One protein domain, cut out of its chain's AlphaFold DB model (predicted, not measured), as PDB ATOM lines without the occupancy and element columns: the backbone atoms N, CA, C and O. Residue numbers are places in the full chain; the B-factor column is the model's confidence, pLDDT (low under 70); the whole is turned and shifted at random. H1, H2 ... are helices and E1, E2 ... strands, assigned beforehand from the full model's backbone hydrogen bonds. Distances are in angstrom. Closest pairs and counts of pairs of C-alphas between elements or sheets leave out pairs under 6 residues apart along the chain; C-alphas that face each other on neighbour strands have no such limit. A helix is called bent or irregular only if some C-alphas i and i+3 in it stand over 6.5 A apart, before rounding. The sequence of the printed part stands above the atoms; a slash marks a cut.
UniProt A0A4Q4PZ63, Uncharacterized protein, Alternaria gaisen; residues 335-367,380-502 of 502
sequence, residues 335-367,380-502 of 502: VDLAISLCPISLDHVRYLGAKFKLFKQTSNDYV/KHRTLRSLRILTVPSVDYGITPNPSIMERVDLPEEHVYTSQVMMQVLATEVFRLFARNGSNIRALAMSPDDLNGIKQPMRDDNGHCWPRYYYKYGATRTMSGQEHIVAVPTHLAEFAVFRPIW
ATOM      1  N   VAL A 335     153.023 187.411 170.102       96.12
ATOM      2  CA  VAL A 335     153.160 188.296 168.940       96.12
ATOM      3  C   VAL A 335     152.846 187.533 167.659       96.12
ATOM      4  O   VAL A 335     152.171 188.076 166.782       96.12
ATOM      5  N   ASP A 336     153.255 186.262 167.606       95.12
ATOM      6  CA  ASP A 336     153.165 185.426 166.413       95.12
ATOM      7  C   ASP A 336     152.473 184.103 166.706       95.12
ATOM      8  O   ASP A 336     152.896 183.347 167.586       95.12
ATOM      9  N   LEU A 337     151.433 183.808 165.931       95.44
ATOM     10  CA  LEU A 337     150.677 182.568 166.032       95.44
ATOM     11  C   LEU A 337     150.687 181.843 164.692       95.44
ATOM     12  O   LEU A 337     150.247 182.389 163.686       95.44
ATOM     13  N   ALA A 338     151.132 180.593 164.690       93.75
ATOM     14  CA  ALA A 338     150.920 179.653 163.607       93.75
ATOM     15  C   ALA A 338     150.035 178.506 164.097       93.75
ATOM     16  O   ALA A 338     150.341 177.868 165.103       93.75
ATOM     17  N   ILE A 339     148.918 178.251 163.421       92.25
ATOM     18  CA  ILE A 339     147.954 177.250 163.879       92.25
ATOM     19  C   ILE A 339     147.229 176.582 162.711       92.25
ATOM     20  O   ILE A 339     146.904 177.223 161.707       92.25
ATOM     21  N   SER A 340     146.968 175.283 162.848       88.25
ATOM     22  CA  SER A 340     146.006 174.577 161.997       88.25
ATOM     23  C   SER A 340     144.581 175.009 162.358       88.25
ATOM     24  O   SER A 340     144.143 174.846 163.499       88.25
ATOM     25  N   LEU A 341     143.853 175.552 161.386       86.94
ATOM     26  CA  LEU A 341     142.432 175.879 161.515       86.94
ATOM     27  C   LEU A 341     141.561 174.726 161.010       86.94
ATOM     28  O   LEU A 341     142.038 173.834 160.302       86.94
ATOM     29  N   CYS A 342     140.271 174.777 161.344       83.25
ATOM     30  CA  CYS A 342     139.268 173.945 160.692       83.25
ATOM     31  C   CYS A 342     139.294 174.131 159.162       83.25
ATOM     32  O   CYS A 342     139.681 175.203 158.683       83.25
ATOM     33  N   PRO A 343     138.905 173.103 158.385       81.19
ATOM     34  CA  PRO A 343     138.960 173.161 156.928       81.19
ATOM     35  C   PRO A 343     138.170 174.351 156.372       81.19
ATOM     36  O   PRO A 343     137.006 174.556 156.713       81.19
ATOM     37  N   ILE A 344     138.812 175.127 155.498       85.69
ATOM     38  CA  ILE A 344     138.211 176.277 154.815       85.69
ATOM     39  C   ILE A 344     137.919 175.851 153.378       85.69
ATOM     40  O   ILE A 344     138.860 175.607 152.627       85.69
ATOM     41  N   SER A 345     136.645 175.751 152.992       86.25
ATOM     42  CA  SER A 345     136.262 175.547 151.588       86.25
ATOM     43  C   SER A 345     136.279 176.880 150.849       86.25
ATOM     44  O   SER A 345     135.669 177.846 151.309       86.25
ATOM     45  N   LEU A 346     136.957 176.925 149.704       87.38
ATOM     46  CA  LEU A 346     136.904 178.048 148.763       87.38
ATOM     47  C   LEU A 346     136.074 177.718 147.509       87.38
ATOM     48  O   LEU A 346     136.102 178.474 146.538       87.38
ATOM     49  N   ASP A 347     135.322 176.614 147.554       86.62
ATOM     50  CA  ASP A 347     134.511 176.064 146.467       86.62
ATOM     51  C   ASP A 347     135.330 175.669 145.222       86.62
ATOM     52  O   ASP A 347     136.554 175.501 145.255       86.62
ATOM     53  N   HIS A 348     134.621 175.456 144.113       88.94
ATOM     54  CA  HIS A 348     135.199 175.108 142.824       88.94
ATOM     55  C   HIS A 348     136.036 176.260 142.253       88.94
ATOM     56  O   HIS A 348     135.598 177.412 142.227       88.94
ATOM     57  N   VAL A 349     137.207 175.934 141.700       88.81
ATOM     58  CA  VAL A 349     138.218 176.882 141.201       88.81
ATOM     59  C   VAL A 349     137.658 177.885 140.185       88.81
ATOM     60  O   VAL A 349     138.024 179.056 140.180       88.81
ATOM     61  N   ARG A 350     136.685 177.455 139.370       87.31
ATOM     62  CA  ARG A 350     135.958 178.304 138.400       87.31
ATOM     63  C   ARG A 350     135.208 179.485 139.027       87.31
ATOM     64  O   ARG A 350     134.924 180.443 138.321       87.31
ATOM     65  N   TYR A 351     134.876 179.435 140.318       85.38
ATOM     66  CA  TYR A 351     134.211 180.544 141.004       85.38
ATOM     67  C   TYR A 351     135.187 181.600 141.530       85.38
ATOM     68  O   TYR A 351     134.725 182.625 142.024       85.38
ATOM     69  N   LEU A 352     136.506 181.371 141.443       82.62
ATOM     70  CA  LEU A 352     137.562 182.315 141.842       82.62
ATOM     71  C   LEU A 352     137.350 182.929 143.239       82.62
ATOM     72  O   LEU A 352     137.662 184.093 143.480       82.62
ATOM     73  N   GLY A 353     136.759 182.165 144.163       75.00
ATOM     74  CA  GLY A 353     136.438 182.637 145.510       75.00
ATOM     75  C   GLY A 353     135.353 183.721 145.571       75.00
ATOM     76  O   GLY A 353     135.073 184.222 146.653       75.00
ATOM     77  N   ALA A 354     134.684 184.072 144.466       76.50
ATOM     78  CA  ALA A 354     133.685 185.146 144.418       76.50
ATOM     79  C   ALA A 354     132.522 184.946 145.409       76.50
ATOM     80  O   ALA A 354     131.912 185.909 145.878       76.50
ATOM     81  N   LYS A 355     132.220 183.687 145.744       76.75
ATOM     82  CA  LYS A 355     131.176 183.319 146.707       76.75
ATOM     83  C   LYS A 355     131.664 183.303 148.157       76.75
ATOM     84  O   LYS A 355     130.820 183.438 149.052       76.75
ATOM     85  N   PHE A 356     132.978 183.198 148.372       83.69
ATOM     86  CA  PHE A 356     133.590 183.138 149.691       83.69
ATOM     87  C   PHE A 356     133.467 184.492 150.391       83.69
ATOM     88  O   PHE A 356     133.954 185.522 149.916       83.69
ATOM     89  N   LYS A 357     132.781 184.489 151.531       83.50
ATOM     90  CA  LYS A 357     132.584 185.660 152.380       83.50
ATOM     91  C   LYS A 357     132.604 185.224 153.829       83.50
ATOM     92  O   LYS A 357     131.897 184.285 154.180       83.50
ATOM     93  N   LEU A 358     133.368 185.945 154.642       82.94
ATOM     94  CA  LEU A 358     133.230 185.881 156.094       82.94
ATOM     95  C   LEU A 358     132.172 186.917 156.503       82.94
ATOM     96  O   LEU A 358     132.147 188.022 155.955       82.94
ATOM     97  N   PHE A 359     131.293 186.578 157.444       71.00
ATOM     98  CA  PHE A 359     130.127 187.369 157.848       71.00
ATOM     99  C   PHE A 359     129.131 187.649 156.707       71.00
ATOM    100  O   PHE A 359     128.787 188.805 156.435       71.00
ATOM    101  N   LYS A 360     128.619 186.613 156.031       61.69
ATOM    102  CA  LYS A 360     127.414 186.782 155.197       61.69
ATOM    103  C   LYS A 360     126.194 186.880 156.117       61.69
ATOM    104  O   LYS A 360     125.845 185.931 156.808       61.69
ATOM    105  N   GLN A 361     125.551 188.045 156.135       48.06
ATOM    106  CA  GLN A 361     124.426 188.340 157.030       48.06
ATOM    107  C   GLN A 361     123.081 187.763 156.544       48.06
ATOM    108  O   GLN A 361     122.046 188.064 157.126       48.06
ATOM    109  N   THR A 362     123.063 186.931 155.497       45.06
ATOM    110  CA  THR A 362     121.819 186.454 154.875       45.06
ATOM    111  C   THR A 362     121.997 185.095 154.185       45.06
ATOM    112  O   THR A 362     122.837 184.966 153.293       45.06
ATOM    113  N   SER A 363     121.110 184.153 154.536       41.50
ATOM    114  CA  SER A 363     120.822 182.816 153.964       41.50
ATOM    115  C   SER A 363     121.666 181.604 154.408       41.50
ATOM    116  O   SER A 363     122.846 181.712 154.722       41.50
ATOM    117  N   ASN A 364     120.973 180.459 154.463       38.81
ATOM    118  CA  ASN A 364     121.210 179.252 155.270       38.81
ATOM    119  C   ASN A 364     122.416 178.369 154.896       38.81
ATOM    120  O   ASN A 364     122.627 177.348 155.546       38.81
ATOM    121  N   ASP A 365     123.231 178.752 153.916       43.75
ATOM    122  CA  ASP A 365     124.387 177.957 153.483       43.75
ATOM    123  C   ASP A 365     125.667 178.550 154.090       43.75
ATOM    124  O   ASP A 365     126.418 179.292 153.451       43.75
ATOM    125  N   TYR A 366     125.852 178.313 155.392       49.59
ATOM    126  CA  TYR A 366     126.849 179.009 156.209       49.59
ATOM    127  C   TYR A 366     128.230 178.331 156.147       49.59
ATOM    128  O   TYR A 366     128.374 177.153 156.478       49.59
ATOM    129  N   VAL A 367     129.269 179.099 155.790       51.66
ATOM    130  CA  VAL A 367     130.673 178.739 156.060       51.66
ATOM    131  C   VAL A 367     130.799 178.461 157.558       51.66
ATOM    132  O   VAL A 367     130.343 179.266 158.364       51.66
ATOM    133  N   LYS A 380     140.934 189.487 168.570       94.81
ATOM    134  CA  LYS A 380     140.839 190.184 169.860       94.81
ATOM    135  C   LYS A 380     142.128 190.117 170.688       94.81
ATOM    136  O   LYS A 380     142.224 190.800 171.711       94.81
ATOM    137  N   HIS A 381     143.118 189.322 170.281       96.06
ATOM    138  CA  HIS A 381     144.376 189.211 171.010       96.06
ATOM    139  C   HIS A 381     145.238 190.469 170.827       96.06
ATOM    140  O   HIS A 381     145.748 190.750 169.743       96.06
ATOM    141  N   ARG A 382     145.430 191.234 171.908       95.00
ATOM    142  CA  ARG A 382     145.972 192.606 171.849       95.00
ATOM    143  C   ARG A 382     147.387 192.710 171.289       95.00
ATOM    144  O   ARG A 382     147.696 193.688 170.615       95.00
ATOM    145  N   THR A 383     148.263 191.755 171.579       95.94
ATOM    146  CA  THR A 383     149.674 191.829 171.168       95.94
ATOM    147  C   THR A 383     149.960 191.120 169.853       95.94
ATOM    148  O   THR A 383     151.076 191.246 169.349       95.94
ATOM    149  N   LEU A 384     148.989 190.385 169.300       96.50
ATOM    150  CA  LEU A 384     149.220 189.558 168.125       96.50
ATOM    151  C   LEU A 384     149.379 190.441 166.884       96.50
ATOM    152  O   LEU A 384     148.540 191.296 166.601       96.50
ATOM    153  N   ARG A 385     150.473 190.238 166.150       95.69
ATOM    154  CA  ARG A 385     150.840 191.011 164.953       95.69
ATOM    155  C   ARG A 385     150.848 190.161 163.695       95.69
ATOM    156  O   ARG A 385     150.672 190.705 162.601       95.69
ATOM    157  N   SER A 386     151.024 188.852 163.840       95.19
ATOM    158  CA  SER A 386     151.004 187.921 162.721       95.19
ATOM    159  C   SER A 386     150.173 186.679 162.995       95.19
ATOM    160  O   SER A 386     150.100 186.172 164.117       95.19
ATOM    161  N   LEU A 387     149.565 186.182 161.920       95.62
ATOM    162  CA  LEU A 387     148.917 184.885 161.882       95.62
ATOM    163  C   LEU A 387     149.469 184.078 160.708       95.62
ATOM    164  O   LEU A 387     149.500 184.551 159.573       95.62
ATOM    165  N   ARG A 388     149.843 182.829 160.965       93.19
ATOM    166  CA  ARG A 388     150.115 181.827 159.941       93.19
ATOM    167  C   ARG A 388     149.089 180.705 160.043       93.19
ATOM    168  O   ARG A 388     149.041 179.967 161.021       93.19
ATOM    169  N   ILE A 389     148.273 180.567 159.012       91.81
ATOM    170  CA  ILE A 389     147.340 179.460 158.853       91.81
ATOM    171  C   ILE A 389     148.123 178.295 158.243       91.81
ATOM    172  O   ILE A 389     148.724 178.425 157.171       91.81
ATOM    173  N   LEU A 390     148.163 177.178 158.970       88.00
ATOM    174  CA  LEU A 390     148.920 175.982 158.585       88.00
ATOM    175  C   LEU A 390     148.088 174.990 157.766       88.00
ATOM    176  O   LEU A 390     148.652 174.176 157.037       88.00
ATOM    177  N   THR A 391     146.762 175.093 157.841       85.19
ATOM    178  CA  THR A 391     145.829 174.313 157.022       85.19
ATOM    179  C   THR A 391     145.776 174.890 155.611       85.19
ATOM    180  O   THR A 391     145.603 176.097 155.439       85.19
ATOM    181  N   VAL A 392     145.899 174.033 154.596       84.75
ATOM    182  CA  VAL A 392     145.684 174.434 153.200       84.75
ATOM    183  C   VAL A 392     144.175 174.535 152.967       84.75
ATOM    184  O   VAL A 392     143.477 173.549 153.201       84.75
ATOM    185  N   PRO A 393     143.638 175.689 152.534       86.56
ATOM    186  CA  PRO A 393     142.226 175.777 152.184       86.56
ATOM    187  C   PRO A 393     141.876 174.787 151.066       86.56
ATOM    188  O   PRO A 393     142.642 174.598 150.122       86.56
ATOM    189  N   SER A 394     140.710 174.158 151.175       86.44
ATOM    190  CA  SER A 394     140.207 173.208 150.192       86.44
ATOM    191  C   SER A 394     139.660 173.954 148.981       86.44
ATOM    192  O   SER A 394     138.621 174.610 149.066       86.44
ATOM    193  N   VAL A 395     140.353 173.828 147.853       87.88
ATOM    194  CA  VAL A 395     139.892 174.278 146.537       87.88
ATOM    195  C   VAL A 395     139.521 173.052 145.715       87.88
ATOM    196  O   VAL A 395     140.321 172.117 145.609       87.88
ATOM    197  N   ASP A 396     138.326 173.042 145.127       89.56
ATOM    198  CA  ASP A 396     137.945 172.012 144.164       89.56
ATOM    199  C   ASP A 396     138.432 172.393 142.761       89.56
ATOM    200  O   ASP A 396     137.874 173.262 142.092       89.56
ATOM    201  N   TYR A 397     139.518 171.756 142.330       88.75
ATOM    202  CA  TYR A 397     140.113 171.978 141.015       88.75
ATOM    203  C   TYR A 397     139.437 171.170 139.898       88.75
ATOM    204  O   TYR A 397     139.782 171.355 138.735       88.75
ATOM    205  N   GLY A 398     138.499 170.271 140.221       89.25
ATOM    206  CA  GLY A 398     137.914 169.349 139.244       89.25
ATOM    207  C   GLY A 398     138.894 168.287 138.728       89.25
ATOM    208  O   GLY A 398     138.649 167.691 137.681       89.25
ATOM    209  N   ILE A 399     140.001 168.051 139.444       87.62
ATOM    210  CA  ILE A 399     141.024 167.051 139.109       87.62
ATOM    211  C   ILE A 399     141.194 166.042 140.248       87.62
ATOM    212  O   ILE A 399     141.095 166.388 141.430       87.62
ATOM    213  N   THR A 400     141.496 164.797 139.878       85.69
ATOM    214  CA  THR A 400     141.714 163.685 140.810       85.69
ATOM    215  C   THR A 400     143.102 163.083 140.567       85.69
ATOM    216  O   THR A 400     143.358 162.632 139.450       85.69
ATOM    217  N   PRO A 401     143.987 163.018 141.579       83.94
ATOM    218  CA  PRO A 401     143.784 163.477 142.955       83.94
ATOM    219  C   PRO A 401     143.814 165.010 143.095       83.94
ATOM    220  O   PRO A 401     144.577 165.688 142.414       83.94
ATOM    221  N   ASN A 402     143.008 165.556 144.011       82.19
ATOM    222  CA  ASN A 402     142.945 167.000 144.247       82.19
ATOM    223  C   ASN A 402     144.187 167.487 145.043       82.19
ATOM    224  O   ASN A 402     144.394 167.009 146.168       82.19
ATOM    225  N   PRO A 403     144.963 168.468 144.533       82.25
ATOM    226  CA  PRO A 403     146.167 168.999 145.188       82.25
ATOM    227  C   PRO A 403     145.948 169.628 146.574       82.25
ATOM    228  O   PRO A 403     146.867 169.653 147.400       82.25
ATOM    229  N   SER A 404     144.743 170.135 146.853       77.50
ATOM    230  CA  SER A 404     144.367 170.674 148.168       77.50
ATOM    231  C   SER A 404     144.174 169.573 149.208       77.50
ATOM    232  O   SER A 404     144.401 169.798 150.394       77.50
ATOM    233  N   ILE A 405     143.752 168.383 148.769       73.12
ATOM    234  CA  ILE A 405     143.343 167.277 149.643       73.12
ATOM    235  C   ILE A 405     144.495 166.301 149.857       73.12
ATOM    236  O   ILE A 405     144.788 165.918 150.989       73.12
ATOM    237  N   MET A 406     145.155 165.896 148.773       68.31
ATOM    238  CA  MET A 406     146.185 164.869 148.808       68.31
ATOM    239  C   MET A 406     147.576 165.497 148.936       68.31
ATOM    240  O   MET A 406     147.946 166.430 148.222       68.31
ATOM    241  N   GLU A 407     148.368 164.985 149.876       67.81
ATOM    242  CA  GLU A 407     149.770 165.374 150.007       67.81
ATOM    243  C   GLU A 407     150.572 164.920 148.781       67.81
ATOM    244  O   GLU A 407     150.309 163.864 148.213       67.81
ATOM    245  N   ARG A 408     151.600 165.695 148.409       67.38
ATOM    246  CA  ARG A 408     152.541 165.378 147.314       67.38
ATOM    247  C   ARG A 408     151.955 165.330 145.904       67.38
ATOM    248  O   ARG A 408     152.607 164.817 145.002       67.38
ATOM    249  N   VAL A 409     150.777 165.907 145.712       74.00
ATOM    250  CA  VAL A 409     150.229 166.174 144.383       74.00
ATOM    251  C   VAL A 409     150.584 167.606 143.996       74.00
ATOM    252  O   VAL A 409     150.298 168.546 144.747       74.00
ATOM    253  N   ASP A 410     151.254 167.748 142.854       77.50
ATOM    254  CA  ASP A 410     151.615 169.045 142.285       77.50
ATOM    255  C   ASP A 410     150.349 169.767 141.795       77.50
ATOM    256  O   ASP A 410     149.387 169.141 141.346       77.50
ATOM    257  N   LEU A 411     150.340 171.096 141.898       83.62
ATOM    258  CA  LEU A 411     149.292 171.911 141.290       83.62
ATOM    259  C   LEU A 411     149.662 172.149 139.818       83.62
ATOM    260  O   LEU A 411     150.743 172.696 139.583       83.62
ATOM    261  N   PRO A 412     148.803 171.782 138.848       85.06
ATOM    262  CA  PRO A 412     149.038 172.095 137.441       85.06
ATOM    263  C   PRO A 412     149.226 173.600 137.208       85.06
ATOM    264  O   PRO A 412     148.592 174.418 137.884       85.06
ATOM    265  N   GLU A 413     150.087 173.974 136.258       84.12
ATOM    266  CA  GLU A 413     150.444 175.378 135.995       84.12
ATOM    267  C   GLU A 413     149.215 176.227 135.637       84.12
ATOM    268  O   GLU A 413     149.079 177.356 136.113       84.12
ATOM    269  N   GLU A 414     148.254 175.652 134.911       86.50
ATOM    270  CA  GLU A 414     146.990 176.293 134.541       86.50
ATOM    271  C   GLU A 414     146.113 176.688 135.744       86.50
ATOM    272  O   GLU A 414     145.217 177.527 135.623       86.50
ATOM    273  N   HIS A 415     146.361 176.109 136.922       87.69
ATOM    274  CA  HIS A 415     145.626 176.395 138.153       87.69
ATOM    275  C   HIS A 415     146.396 177.288 139.132       87.69
ATOM    276  O   HIS A 415     145.849 177.672 140.170       87.69
ATOM    277  N   VAL A 416     147.645 177.656 138.832       85.38
ATOM    278  CA  VAL A 416     148.463 178.504 139.717       85.38
ATOM    279  C   VAL A 416     147.834 179.888 139.869       85.38
ATOM    280  O   VAL A 416     147.586 180.327 140.994       85.38
ATOM    281  N   TYR A 417     147.485 180.533 138.752       86.81
ATOM    282  CA  TYR A 417     146.886 181.870 138.763       86.81
ATOM    283  C   TYR A 417     145.535 181.905 139.485       86.81
ATOM    284  O   TYR A 417     145.274 182.764 140.326       86.81
ATOM    285  N   THR A 418     144.663 180.933 139.215       89.00
ATOM    286  CA  THR A 418     143.352 180.874 139.873       89.00
ATOM    287  C   THR A 418     143.490 180.648 141.379       89.00
ATOM    288  O   THR A 418     142.770 181.266 142.162       89.00
ATOM    289  N   SER A 419     144.468 179.843 141.803       88.50
ATOM    290  CA  SER A 419     144.776 179.626 143.220       88.50
ATOM    291  C   SER A 419     145.264 180.893 143.914       88.50
ATOM    292  O   SER A 419     144.829 181.169 145.031       88.50
ATOM    293  N   GLN A 420     146.117 181.687 143.259       88.44
ATOM    294  CA  GLN A 420     146.564 182.987 143.775       88.44
ATOM    295  C   GLN A 420     145.373 183.903 144.054       88.44
ATOM    296  O   GLN A 420     145.225 184.403 145.171       88.44
ATOM    297  N   VAL A 421     144.483 184.061 143.068       90.12
ATOM    298  CA  VAL A 421     143.283 184.899 143.195       90.12
ATOM    299  C   VAL A 421     142.413 184.423 144.361       90.12
ATOM    300  O   VAL A 421     142.021 185.222 145.210       90.12
ATOM    301  N   MET A 422     142.162 183.115 144.464       91.12
ATOM    302  CA  MET A 422     141.346 182.545 145.543       91.12
ATOM    303  C   MET A 422     141.964 182.758 146.931       91.12
ATOM    304  O   MET A 422     141.259 183.128 147.873       91.12
ATOM    305  N   MET A 423     143.280 182.580 147.063       92.25
ATOM    306  CA  MET A 423     143.987 182.814 148.324       92.25
ATOM    307  C   MET A 423     144.002 184.296 148.704       92.25
ATOM    308  O   MET A 423     143.857 184.627 149.881       92.25
ATOM    309  N   GLN A 424     144.103 185.201 147.727       92.25
ATOM    310  CA  GLN A 424     144.026 186.638 147.975       92.25
ATOM    311  C   GLN A 424     142.616 187.065 148.408       92.25
ATOM    312  O   GLN A 424     142.479 187.912 149.299       92.25
ATOM    313  N   VAL A 425     141.566 186.465 147.834       92.62
ATOM    314  CA  VAL A 425     140.177 186.673 148.273       92.62
ATOM    315  C   VAL A 425     140.005 186.227 149.724       92.62
ATOM    316  O   VAL A 425     139.536 187.017 150.546       92.62
ATOM    317  N   LEU A 426     140.459 185.016 150.070       92.94
ATOM    318  CA  LEU A 426     140.445 184.525 151.450       92.94
ATOM    319  C   LEU A 426     141.192 185.482 152.392       92.94
ATOM    320  O   LEU A 426     140.647 185.897 153.413       92.94
ATOM    321  N   ALA A 427     142.418 185.874 152.040       94.81
ATOM    322  CA  ALA A 427     143.240 186.762 152.856       94.81
ATOM    323  C   ALA A 427     142.573 188.129 153.069       94.81
ATOM    324  O   ALA A 427     142.616 188.688 154.166       94.81
ATOM    325  N   THR A 428     141.919 188.653 152.031       94.88
ATOM    326  CA  THR A 428     141.195 189.926 152.084       94.88
ATOM    327  C   THR A 428     140.003 189.851 153.034       94.88
ATOM    328  O   THR A 428     139.817 190.749 153.855       94.88
ATOM    329  N   GLU A 429     139.212 188.779 152.975       93.88
ATOM    330  CA  GLU A 429     138.087 188.573 153.896       93.88
ATOM    331  C   GLU A 429     138.566 188.396 155.348       93.88
ATOM    332  O   GLU A 429     137.985 188.987 156.262       93.88
ATOM    333  N   VAL A 430     139.678 187.687 155.574       95.25
ATOM    334  CA  VAL A 430     140.295 187.558 156.907       95.25
ATOM    335  C   VAL A 430     140.752 188.920 157.445       95.25
ATOM    336  O   VAL A 430     140.433 189.265 158.583       95.25
ATOM    337  N   PHE A 431     141.434 189.747 156.644       96.62
ATOM    338  CA  PHE A 431     141.834 191.089 157.086       96.62
ATOM    339  C   PHE A 431     140.643 192.016 157.340       96.62
ATOM    340  O   PHE A 431     140.687 192.814 158.279       96.62
ATOM    341  N   ARG A 432     139.561 191.905 156.559       94.50
ATOM    342  CA  ARG A 432     138.308 192.634 156.826       94.50
ATOM    343  C   ARG A 432     137.721 192.252 158.177       94.50
ATOM    344  O   ARG A 432     137.351 193.134 158.950       94.50
ATOM    345  N   LEU A 433     137.677 190.955 158.485       93.50
ATOM    346  CA  LEU A 433     137.241 190.451 159.785       93.50
ATOM    347  C   LEU A 433     138.124 190.995 160.916       93.50
ATOM    348  O   LEU A 433     137.607 191.478 161.924       93.50
ATOM    349  N   PHE A 434     139.444 190.970 160.739       95.56
ATOM    350  CA  PHE A 434     140.404 191.488 161.713       95.56
ATOM    351  C   PHE A 434     140.225 192.981 161.976       95.56
ATOM    352  O   PHE A 434     140.147 193.382 163.136       95.56
ATOM    353  N   ALA A 435     140.087 193.793 160.931       94.56
ATOM    354  CA  ALA A 435     139.879 195.227 161.085       94.56
ATOM    355  C   ALA A 435     138.562 195.554 161.805       94.56
ATOM    356  O   ALA A 435     138.557 196.376 162.718       94.56
ATOM    357  N   ARG A 436     137.462 194.860 161.469       92.44
ATOM    358  CA  ARG A 436     136.162 195.013 162.154       92.44
ATOM    359  C   ARG A 436     136.231 194.700 163.650       92.44
ATOM    360  O   ARG A 436     135.447 195.237 164.421       92.44
ATOM    361  N   ASN A 437     137.159 193.835 164.054       93.38
ATOM    362  CA  ASN A 437     137.371 193.447 165.448       93.38
ATOM    363  C   ASN A 437     138.520 194.220 166.125       93.38
ATOM    364  O   ASN A 437     138.932 193.843 167.219       93.38
ATOM    365  N   GLY A 438     139.045 195.283 165.499       94.44
ATOM    366  CA  GLY A 438     140.109 196.115 166.076       94.44
ATOM    367  C   GLY A 438     141.450 195.393 166.242       94.44
ATOM    368  O   GLY A 438     142.209 195.706 167.156       94.44
ATOM    369  N   SER A 439     141.730 194.402 165.394       96.50
ATOM    370  CA  SER A 439     142.941 193.585 165.477       96.50
ATOM    371  C   SER A 439     144.212 194.356 165.114       96.50
ATOM    372  O   SER A 439     144.226 195.191 164.206       96.50
ATOM    373  N   ASN A 440     145.314 193.985 165.769       95.75
ATOM    374  CA  ASN A 440     146.662 194.477 165.481       95.75
ATOM    375  C   ASN A 440     147.429 193.613 164.465       95.75
ATOM    376  O   ASN A 440     148.590 193.901 164.165       95.75
ATOM    377  N   ILE A 441     146.802 192.571 163.918       95.88
ATOM    378  CA  ILE A 441     147.437 191.666 162.960       95.88
ATOM    379  C   ILE A 441     147.633 192.387 161.625       95.88
ATOM    380  O   ILE A 441     146.674 192.806 160.976       95.88
ATOM    381  N   ARG A 442     148.892 192.507 161.196       94.69
ATOM    382  CA  ARG A 442     149.287 193.157 159.932       94.69
ATOM    383  C   ARG A 442     149.899 192.196 158.919       94.69
ATOM    384  O   ARG A 442     150.108 192.588 157.774       94.69
ATOM    385  N   ALA A 443     150.170 190.962 159.332       94.19
ATOM    386  CA  ALA A 443     150.824 189.946 158.522       94.19
ATOM    387  C   ALA A 443     150.021 188.639 158.572       94.19
ATOM    388  O   ALA A 443     149.739 188.120 159.655       94.19
ATOM    389  N   LEU A 444     149.652 188.114 157.404       94.31
ATOM    390  CA  LEU A 444     148.921 186.858 157.254       94.31
ATOM    391  C   LEU A 444     149.675 185.936 156.298       94.31
ATOM    392  O   LEU A 444     149.985 186.328 155.176       94.31
ATOM    393  N   ALA A 445     149.936 184.707 156.724       91.75
ATOM    394  CA  ALA A 445     150.524 183.674 155.882       91.75
ATOM    395  C   ALA A 445     149.584 182.471 155.778       91.75
ATOM    396  O   ALA A 445     149.065 181.997 156.782       91.75
ATOM    397  N   MET A 446     149.413 181.943 154.572       89.94
ATOM    398  CA  MET A 446     148.846 180.620 154.311       89.94
ATOM    399  C   MET A 446     150.012 179.776 153.835       89.94
ATOM    400  O   MET A 446     150.452 179.904 152.700       89.94
ATOM    401  N   SER A 447     150.621 179.024 154.744       83.94
ATOM    402  CA  SER A 447     151.883 178.348 154.460       83.94
ATOM    403  C   SER A 447     151.936 177.074 155.284       83.94
ATOM    404  O   SER A 447     152.375 177.142 156.436       83.94
ATOM    405  N   PRO A 448     151.524 175.916 154.743       78.12
ATOM    406  CA  PRO A 448     151.711 174.642 155.425       78.12
ATOM    407  C   PRO A 448     153.208 174.350 155.600       78.12
ATOM    408  O   PRO A 448     154.052 174.840 154.840       78.12
ATOM    409  N   ASP A 449     153.538 173.581 156.632       65.25
ATOM    410  CA  ASP A 449     154.921 173.332 157.041       65.25
ATOM    411  C   ASP A 449     155.662 172.355 156.129       65.25
ATOM    412  O   ASP A 449     156.741 172.685 155.623       65.25
ATOM    413  N   ASP A 450     155.085 171.180 155.862       60.44
ATOM    414  CA  ASP A 450     155.785 170.136 155.115       60.44
ATOM    415  C   ASP A 450     155.347 170.059 153.649       60.44
ATOM    416  O   ASP A 450     154.253 169.615 153.299       60.44
ATOM    417  N   LEU A 451     156.251 170.491 152.770       54.19
ATOM    418  CA  LEU A 451     156.152 170.298 151.321       54.19
ATOM    419  C   LEU A 451     157.402 169.626 150.758       54.19
ATOM    420  O   LEU A 451     157.642 169.686 149.553       54.19
ATOM    421  N   ASN A 452     158.232 169.017 151.613       48.72
ATOM    422  CA  ASN A 452     159.421 168.327 151.131       48.72
ATOM    423  C   ASN A 452     158.983 167.189 150.198       48.72
ATOM    424  O   ASN A 452     158.386 166.211 150.647       48.72
ATOM    425  N   GLY A 453     159.274 167.338 148.904       48.59
ATOM    426  CA  GLY A 453     158.962 166.349 147.870       48.59
ATOM    427  C   GLY A 453     157.894 166.753 146.850       48.59
ATOM    428  O   GLY A 453     157.621 165.949 145.970       48.59
ATOM    429  N   ILE A 454     157.313 167.955 146.933       56.69
ATOM    430  CA  ILE A 454     156.414 168.495 145.891       56.69
ATOM    431  C   ILE A 454     157.248 169.345 144.936       56.69
ATOM    432  O   ILE A 454     158.049 170.161 145.413       56.69
ATOM    433  N   LYS A 455     157.084 169.187 143.615       58.81
ATOM    434  CA  LYS A 455     157.639 170.173 142.683       58.81
ATOM    435  C   LYS A 455     156.842 171.449 142.904       58.81
ATOM    436  O   LYS A 455     155.668 171.543 142.564       58.81
ATOM    437  N   GLN A 456     157.466 172.423 143.558       63.09
ATOM    438  CA  GLN A 456     156.820 173.713 143.735       63.09
ATOM    439  C   GLN A 456     156.689 174.358 142.354       63.09
ATOM    440  O   GLN A 456     157.698 174.415 141.643       63.09
ATOM    441  N   PRO A 457     155.490 174.833 141.971       67.81
ATOM    442  CA  PRO A 457     155.356 175.623 140.761       67.81
ATOM    443  C   PRO A 457     156.255 176.860 140.850       67.81
ATOM    444  O   PRO A 457     156.673 177.272 141.944       67.81
ATOM    445  N   MET A 458     156.570 177.433 139.688       73.31
ATOM    446  CA  MET A 458     157.380 178.644 139.608       73.31
ATOM    447  C   MET A 458     156.775 179.737 140.497       73.31
ATOM    448  O   MET A 458     155.555 179.884 140.584       73.31
ATOM    449  N   ARG A 459     157.642 180.467 141.204       77.50
ATOM    450  CA  ARG A 459     157.201 181.623 141.984       77.50
ATOM    451  C   ARG A 459     156.692 182.700 141.041       77.50
ATOM    452  O   ARG A 459     157.306 182.925 140.003       77.50
ATOM    453  N   ASP A 460     155.622 183.368 141.438       75.38
ATOM    454  CA  ASP A 460     155.185 184.577 140.750       75.38
ATOM    455  C   ASP A 460     156.054 185.791 141.107       75.38
ATOM    456  O   ASP A 460     156.954 185.718 141.953       75.38
ATOM    457  N   ASP A 461     155.749 186.926 140.477       79.00
ATOM    458  CA  ASP A 461     156.436 188.205 140.689       79.00
ATOM    459  C   ASP A 461     156.343 188.709 142.142       79.00
ATOM    460  O   ASP A 461     157.184 189.488 142.589       79.00
ATOM    461  N   ASN A 462     155.362 188.232 142.917       74.88
ATOM    462  CA  ASN A 462     155.199 188.550 144.338       74.88
ATOM    463  C   ASN A 462     155.928 187.550 145.255       74.88
ATOM    464  O   ASN A 462     155.920 187.690 146.483       74.88
ATOM    465  N   GLY A 463     156.572 186.532 144.679       72.38
ATOM    466  CA  GLY A 463     157.262 185.463 145.387       72.38
ATOM    467  C   GLY A 463     156.348 184.402 145.990       72.38
ATOM    468  O   GLY A 463     156.832 183.604 146.800       72.38
ATOM    469  N   HIS A 464     155.058 184.383 145.647       83.00
ATOM    470  CA  HIS A 464     154.158 183.311 146.064       83.00
ATOM    471  C   HIS A 464     154.421 182.068 145.228       83.00
ATOM    472  O   HIS A 464     154.713 182.134 144.038       83.00
ATOM    473  N   CYS A 465     154.304 180.909 145.861       80.06
ATOM    474  CA  CYS A 465     154.271 179.630 145.168       80.06
ATOM    475  C   CYS A 465     153.264 178.752 145.882       80.06
ATOM    476  O   CYS A 465     153.295 178.679 147.104       80.06
ATOM    477  N   TRP A 466     152.380 178.065 145.162       79.88
ATOM    478  CA  TRP A 466     151.441 177.153 145.811       79.88
ATOM    479  C   TRP A 466     152.178 176.127 146.692       79.88
ATOM    480  O   TRP A 466     153.190 175.565 146.258       79.88
ATOM    481  N   PRO A 467     151.671 175.806 147.898       79.38
ATOM    482  CA  PRO A 467     150.557 176.397 148.661       79.38
ATOM    483  C   PRO A 467     150.982 177.485 149.680       79.38
ATOM    484  O   PRO A 467     150.382 177.604 150.744       79.38
ATOM    485  N   ARG A 468     152.056 178.235 149.418       86.56
ATOM    486  CA  ARG A 468     152.634 179.283 150.273       86.56
ATOM    487  C   ARG A 468     152.322 180.685 149.752       86.56
ATOM    488  O   ARG A 468     152.918 181.159 148.784       86.56
ATOM    489  N   TYR A 469     151.445 181.367 150.472       89.56
ATOM    490  CA  TYR A 469     150.997 182.720 150.172       89.56
ATOM    491  C   TYR A 469     151.196 183.624 151.385       89.56
ATOM    492  O   TYR A 469     150.855 183.253 152.511       89.56
ATOM    493  N   TYR A 470     151.739 184.816 151.155       91.44
ATOM    494  CA  TYR A 470     152.067 185.779 152.205       91.44
ATOM    495  C   TYR A 470     151.444 187.129 151.882       91.44
ATOM    496  O   TYR A 470     151.614 187.656 150.782       91.44
ATOM    497  N   TYR A 471     150.751 187.707 152.854       93.62
ATOM    498  CA  TYR A 471     150.013 188.945 152.679       93.62
ATOM    499  C   TYR A 471     150.302 189.937 153.799       93.62
ATOM    500  O   TYR A 471     150.395 189.575 154.977       93.62
ATOM    501  N   LYS A 472     150.378 191.211 153.424       94.38
ATOM    502  CA  LYS A 472     150.347 192.345 154.346       94.38
ATOM    503  C   LYS A 472     148.965 192.985 154.334       94.38
ATOM    504  O   LYS A 472     148.259 192.970 153.324       94.38
ATOM    505  N   TYR A 473     148.600 193.556 155.474       93.69
ATOM    506  CA  TYR A 473     147.417 194.392 155.589       93.69
ATOM    507  C   TYR A 473     147.578 195.639 154.714       93.69
ATOM    508  O   TYR A 473     148.523 196.406 154.902       93.69
ATOM    509  N   GLY A 474     146.644 195.845 153.789       93.69
ATOM    510  CA  GLY A 474     146.523 197.061 153.000       93.69
ATOM    511  C   GLY A 474     145.162 197.717 153.200       93.69
ATOM    512  O   GLY A 474     144.151 197.049 153.431       93.69
ATOM    513  N   ALA A 475     145.149 199.037 153.073       91.12
ATOM    514  CA  ALA A 475     143.942 199.840 153.046       91.12
ATOM    515  C   ALA A 475     144.015 200.789 151.852       91.12
ATOM    516  O   ALA A 475     144.988 201.524 151.689       91.12
ATOM    517  N   THR A 476     142.994 200.761 151.005       89.62
ATOM    518  CA  THR A 476     142.805 201.724 149.922       89.62
ATOM    519  C   THR A 476     141.632 202.626 150.268       89.62
ATOM    520  O   THR A 476     140.715 202.216 150.972       89.62
ATOM    521  N   ARG A 477     141.645 203.878 149.815       87.31
ATOM    522  CA  ARG A 477     140.483 204.765 149.943       87.31
ATOM    523  C   ARG A 477     139.810 204.885 148.590       87.31
ATOM    524  O   ARG A 477     140.484 205.121 147.591       87.31
ATOM    525  N   THR A 478     138.496 204.716 148.548       81.50
ATOM    526  CA  THR A 478     137.719 205.069 147.357       81.50
ATOM    527  C   THR A 478     137.654 206.581 147.189       81.50
ATOM    528  O   THR A 478     137.912 207.344 148.119       81.50
ATOM    529  N   MET A 479     137.220 207.019 146.005       78.69
ATOM    530  CA  MET A 479     136.914 208.428 145.722       78.69
ATOM    531  C   MET A 479     135.856 209.007 146.681       78.69
ATOM    532  O   MET A 479     135.851 210.204 146.936       78.69
ATOM    533  N   SER A 480     134.998 208.159 147.264       80.88
ATOM    534  CA  SER A 480     134.031 208.533 148.305       80.88
ATOM    535  C   SER A 480     134.630 208.644 149.717       80.88
ATOM    536  O   SER A 480     133.899 208.891 150.671       80.88
ATOM    537  N   GLY A 481     135.941 208.433 149.880       80.00
ATOM    538  CA  GLY A 481     136.637 208.467 151.170       80.00
ATOM    539  C   GLY A 481     136.475 207.203 152.020       80.00
ATOM    540  O   GLY A 481     137.025 207.139 153.120       80.00
ATOM    541  N   GLN A 482     135.762 206.189 151.526       83.75
ATOM    542  CA  GLN A 482     135.558 204.935 152.245       83.75
ATOM    543  C   GLN A 482     136.834 204.087 152.217       83.75
ATOM    544  O   GLN A 482     137.458 203.902 151.172       83.75
ATOM    545  N   GLU A 483     137.231 203.568 153.378       86.62
ATOM    546  CA  GLU A 483     138.392 202.691 153.504       86.62
ATOM    547  C   GLU A 483     138.027 201.252 153.110       86.62
ATOM    548  O   GLU A 483     137.127 200.627 153.673       86.62
ATOM    549  N   HIS A 484     138.745 200.720 152.128       89.44
ATOM    550  CA  HIS A 484     138.640 199.361 151.632       89.44
ATOM    551  C   HIS A 484     139.873 198.568 152.045       89.44
ATOM    552  O   HIS A 484     140.988 198.795 151.583       89.44
ATOM    553  N   ILE A 485     139.648 197.586 152.910       93.31
ATOM    554  CA  ILE A 485     140.699 196.676 153.358       93.31
ATOM    555  C   ILE A 485     140.934 195.614 152.288       93.31
ATOM    556  O   ILE A 485     139.978 194.988 151.801       93.31
ATOM    557  N   VAL A 486     142.209 195.408 151.964       94.25
ATOM    558  CA  VAL A 486     142.700 194.470 150.952       94.25
ATOM    559  C   VAL A 486     143.931 193.720 151.463       94.25
ATOM    560  O   VAL A 486     144.746 194.265 152.208       94.25
ATOM    561  N   ALA A 487     144.077 192.460 151.062       94.31
ATOM    562  CA  ALA A 487     145.319 191.723 151.255       94.31
ATOM    563  C   ALA A 487     146.304 192.067 150.132       94.31
ATOM    564  O   ALA A 487     145.995 191.868 148.955       94.31
ATOM    565  N   VAL A 488     147.487 192.560 150.499       93.25
ATOM    566  CA  VAL A 488     148.558 192.892 149.552       93.25
ATOM    567  C   VAL A 488     149.554 191.732 149.510       93.25
ATOM    568  O   VAL A 488     150.157 191.442 150.551       93.25
ATOM    569  N   PRO A 489     149.722 191.044 148.364       91.25
ATOM    570  CA  PRO A 489     150.775 190.052 148.168       91.25
ATOM    571  C   PRO A 489     152.146 190.610 148.558       91.25
ATOM    572  O   PRO A 489     152.485 191.735 148.206       91.25
ATOM    573  N   THR A 490     152.931 189.845 149.312       87.69
ATOM    574  CA  THR A 490     154.284 190.243 149.718       87.69
ATOM    575  C   THR A 490     155.253 189.078 149.591       87.69
ATOM    576  O   THR A 490     154.885 187.922 149.806       87.69
ATOM    577  N   HIS A 491     156.524 189.392 149.343       80.38
ATOM    578  CA  HIS A 491     157.588 188.396 149.350       80.38
ATOM    579  C   HIS A 491     157.909 187.936 150.786       80.38
ATOM    580  O   HIS A 491     157.906 188.744 151.721       80.38
ATOM    581  N   LEU A 492     158.264 186.655 150.969       72.31
ATOM    582  CA  LEU A 492     158.642 186.073 152.272       72.31
ATOM    583  C   LEU A 492     159.772 186.853 152.965       72.31
ATOM    584  O   LEU A 492     159.770 186.993 154.180       72.31
ATOM    585  N   ALA A 493     160.729 187.378 152.197       67.19
ATOM    586  CA  ALA A 493     161.849 188.163 152.731       67.19
ATOM    587  C   ALA A 493     161.398 189.443 153.459       67.19
ATOM    588  O   ALA A 493     162.087 189.913 154.359       67.19
ATOM    589  N   GLU A 494     160.237 189.987 153.094       65.25
ATOM    590  CA  GLU A 494     159.648 191.150 153.757       65.25
ATOM    591  C   GLU A 494     158.647 190.768 154.855       65.25
ATOM    592  O   GLU A 494     158.113 191.632 155.558       65.25
ATOM    593  N   PHE A 495     158.368 189.473 154.994       67.56
ATOM    594  CA  PHE A 495     157.558 188.904 156.055       67.56
ATOM    595  C   PHE A 495     158.492 188.655 157.248       67.56
ATOM    596  O   PHE A 495     158.991 187.555 157.460       67.56
ATOM    597  N   ALA A 496     158.780 189.713 158.015       54.59
ATOM    598  CA  ALA A 496     159.735 189.717 159.136       54.59
ATOM    599  C   ALA A 496     159.291 188.881 160.355       54.59
ATOM    600  O   ALA A 496     159.756 189.090 161.477       54.59
ATOM    601  N   VAL A 497     158.344 187.972 160.155       55.47
ATOM    602  CA  VAL A 497     157.582 187.338 161.208       55.47
ATOM    603  C   VAL A 497     157.560 185.844 160.936       55.47
ATOM    604  O   VAL A 497     157.231 185.438 159.831       55.47
ATOM    605  N   PHE A 498     157.959 185.043 161.922       55.72
ATOM    606  CA  PHE A 498     158.476 183.673 161.786       55.72
ATOM    607  C   PHE A 498     159.921 183.624 161.259       55.72
ATOM    608  O   PHE A 498     160.208 183.957 160.111       55.72
ATOM    609  N   ARG A 499     160.859 183.160 162.107       52.00
ATOM    610  CA  ARG A 499     162.183 182.737 161.622       52.00
ATOM    611  C   ARG A 499     161.955 181.747 160.469       52.00
ATOM    612  O   ARG A 499     161.121 180.853 160.630       52.00
ATOM    613  N   PRO A 500     162.659 181.881 159.332       37.81
ATOM    614  CA  PRO A 500     162.503 180.937 158.241       37.81
ATOM    615  C   PRO A 500     162.807 179.536 158.770       37.81
ATOM    616  O   PRO A 500     163.823 179.319 159.433       37.81
ATOM    617  N   ILE A 501     161.905 178.596 158.514       43.47
ATOM    618  CA  ILE A 501     162.142 177.181 158.784       43.47
ATOM    619  C   ILE A 501     163.145 176.731 157.712       43.47
ATOM    620  O   ILE A 501     162.763 176.496 156.566       43.47
ATOM    621  N   TRP A 502     164.435 176.739 158.063       32.00
ATOM    622  CA  TRP A 502     165.562 176.373 157.190       32.00
ATOM    623  C   TRP A 502     165.818 174.864 157.136       32.00
ATOM    624  O   TRP A 502     165.645 174.180 158.179       32.00
TER     625      TRP A 502
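Overview. This is residues 335 to 367 and 380 to 502 of the 502 residues of an uncharacterized protein of Alternaria gaisen (UniProt A0A4Q4PZ63). With little regular structure, this is a twisted five-stranded sheet with one long helix, H1, packed over one face; a small parallel sheet, E2 E4, sits by H1, amid long loops. Printed are 156 residues, 59 in named elements, class mixed, in chain order E1 E2 E3 E4 H1 E5 E6 E7; the large sheet, E1 E3 E5 E6 E7, is mixed. It is compact, radius of gyration of the C-alphas 15.7 A, spanning 44 by 41 by 30 A.

Along the chain. Find E1 at residues 336 to 339, from C-alpha 336 at (153.165, 185.426, 166.413), E3 at 386 to 389, E5 at 443 to 446, E6 at 469 to 477, 24.4 A long and bending by 51 degrees at 472, and E7 at 483 to 489, ending at C-alpha 489 (150.775, 190.052, 148.168). H1, residues 413 to 436, 35.7 A, is only just irregular: C-alphas 414 and 417 are 7.0 A apart. E2 is 345 to 348, E4 394 to 396.

Arrangement. E3 is parallel to E1, N 339 to O 388 3.0 A, and to E5, N 389 to O 445 2.8 A. Hairpins E5 E6, N 444 to O 471 2.9 A, and E6 E7, N 484 to O 476 2.7 A, form a meander, each strand the antiparallel neighbour of the one before. H1 is on this sheet, making two layers, helix on one face; its closest C-alphas to E7 are Thr 428 and Ala 487, 4.6 A. In H1, 18 of 20 O i to N i+4 pairs are within hydrogen-bond range. E2 and E4 are parallel, N 346 to O 394 2.9 A.

Size, cuts and confidence. The farthest C-alphas, Gly 453 and Ser 480, are 49.0 A apart. Residues 368 to 379 are cut out, a 20.6 A gap between C-alphas 367 and 380. Links E4 to H1 and E5 to E6 are long. Look for pLDDT under 70 at 360 to 367, 406 to 408, 449 to 457 and 493 to 502.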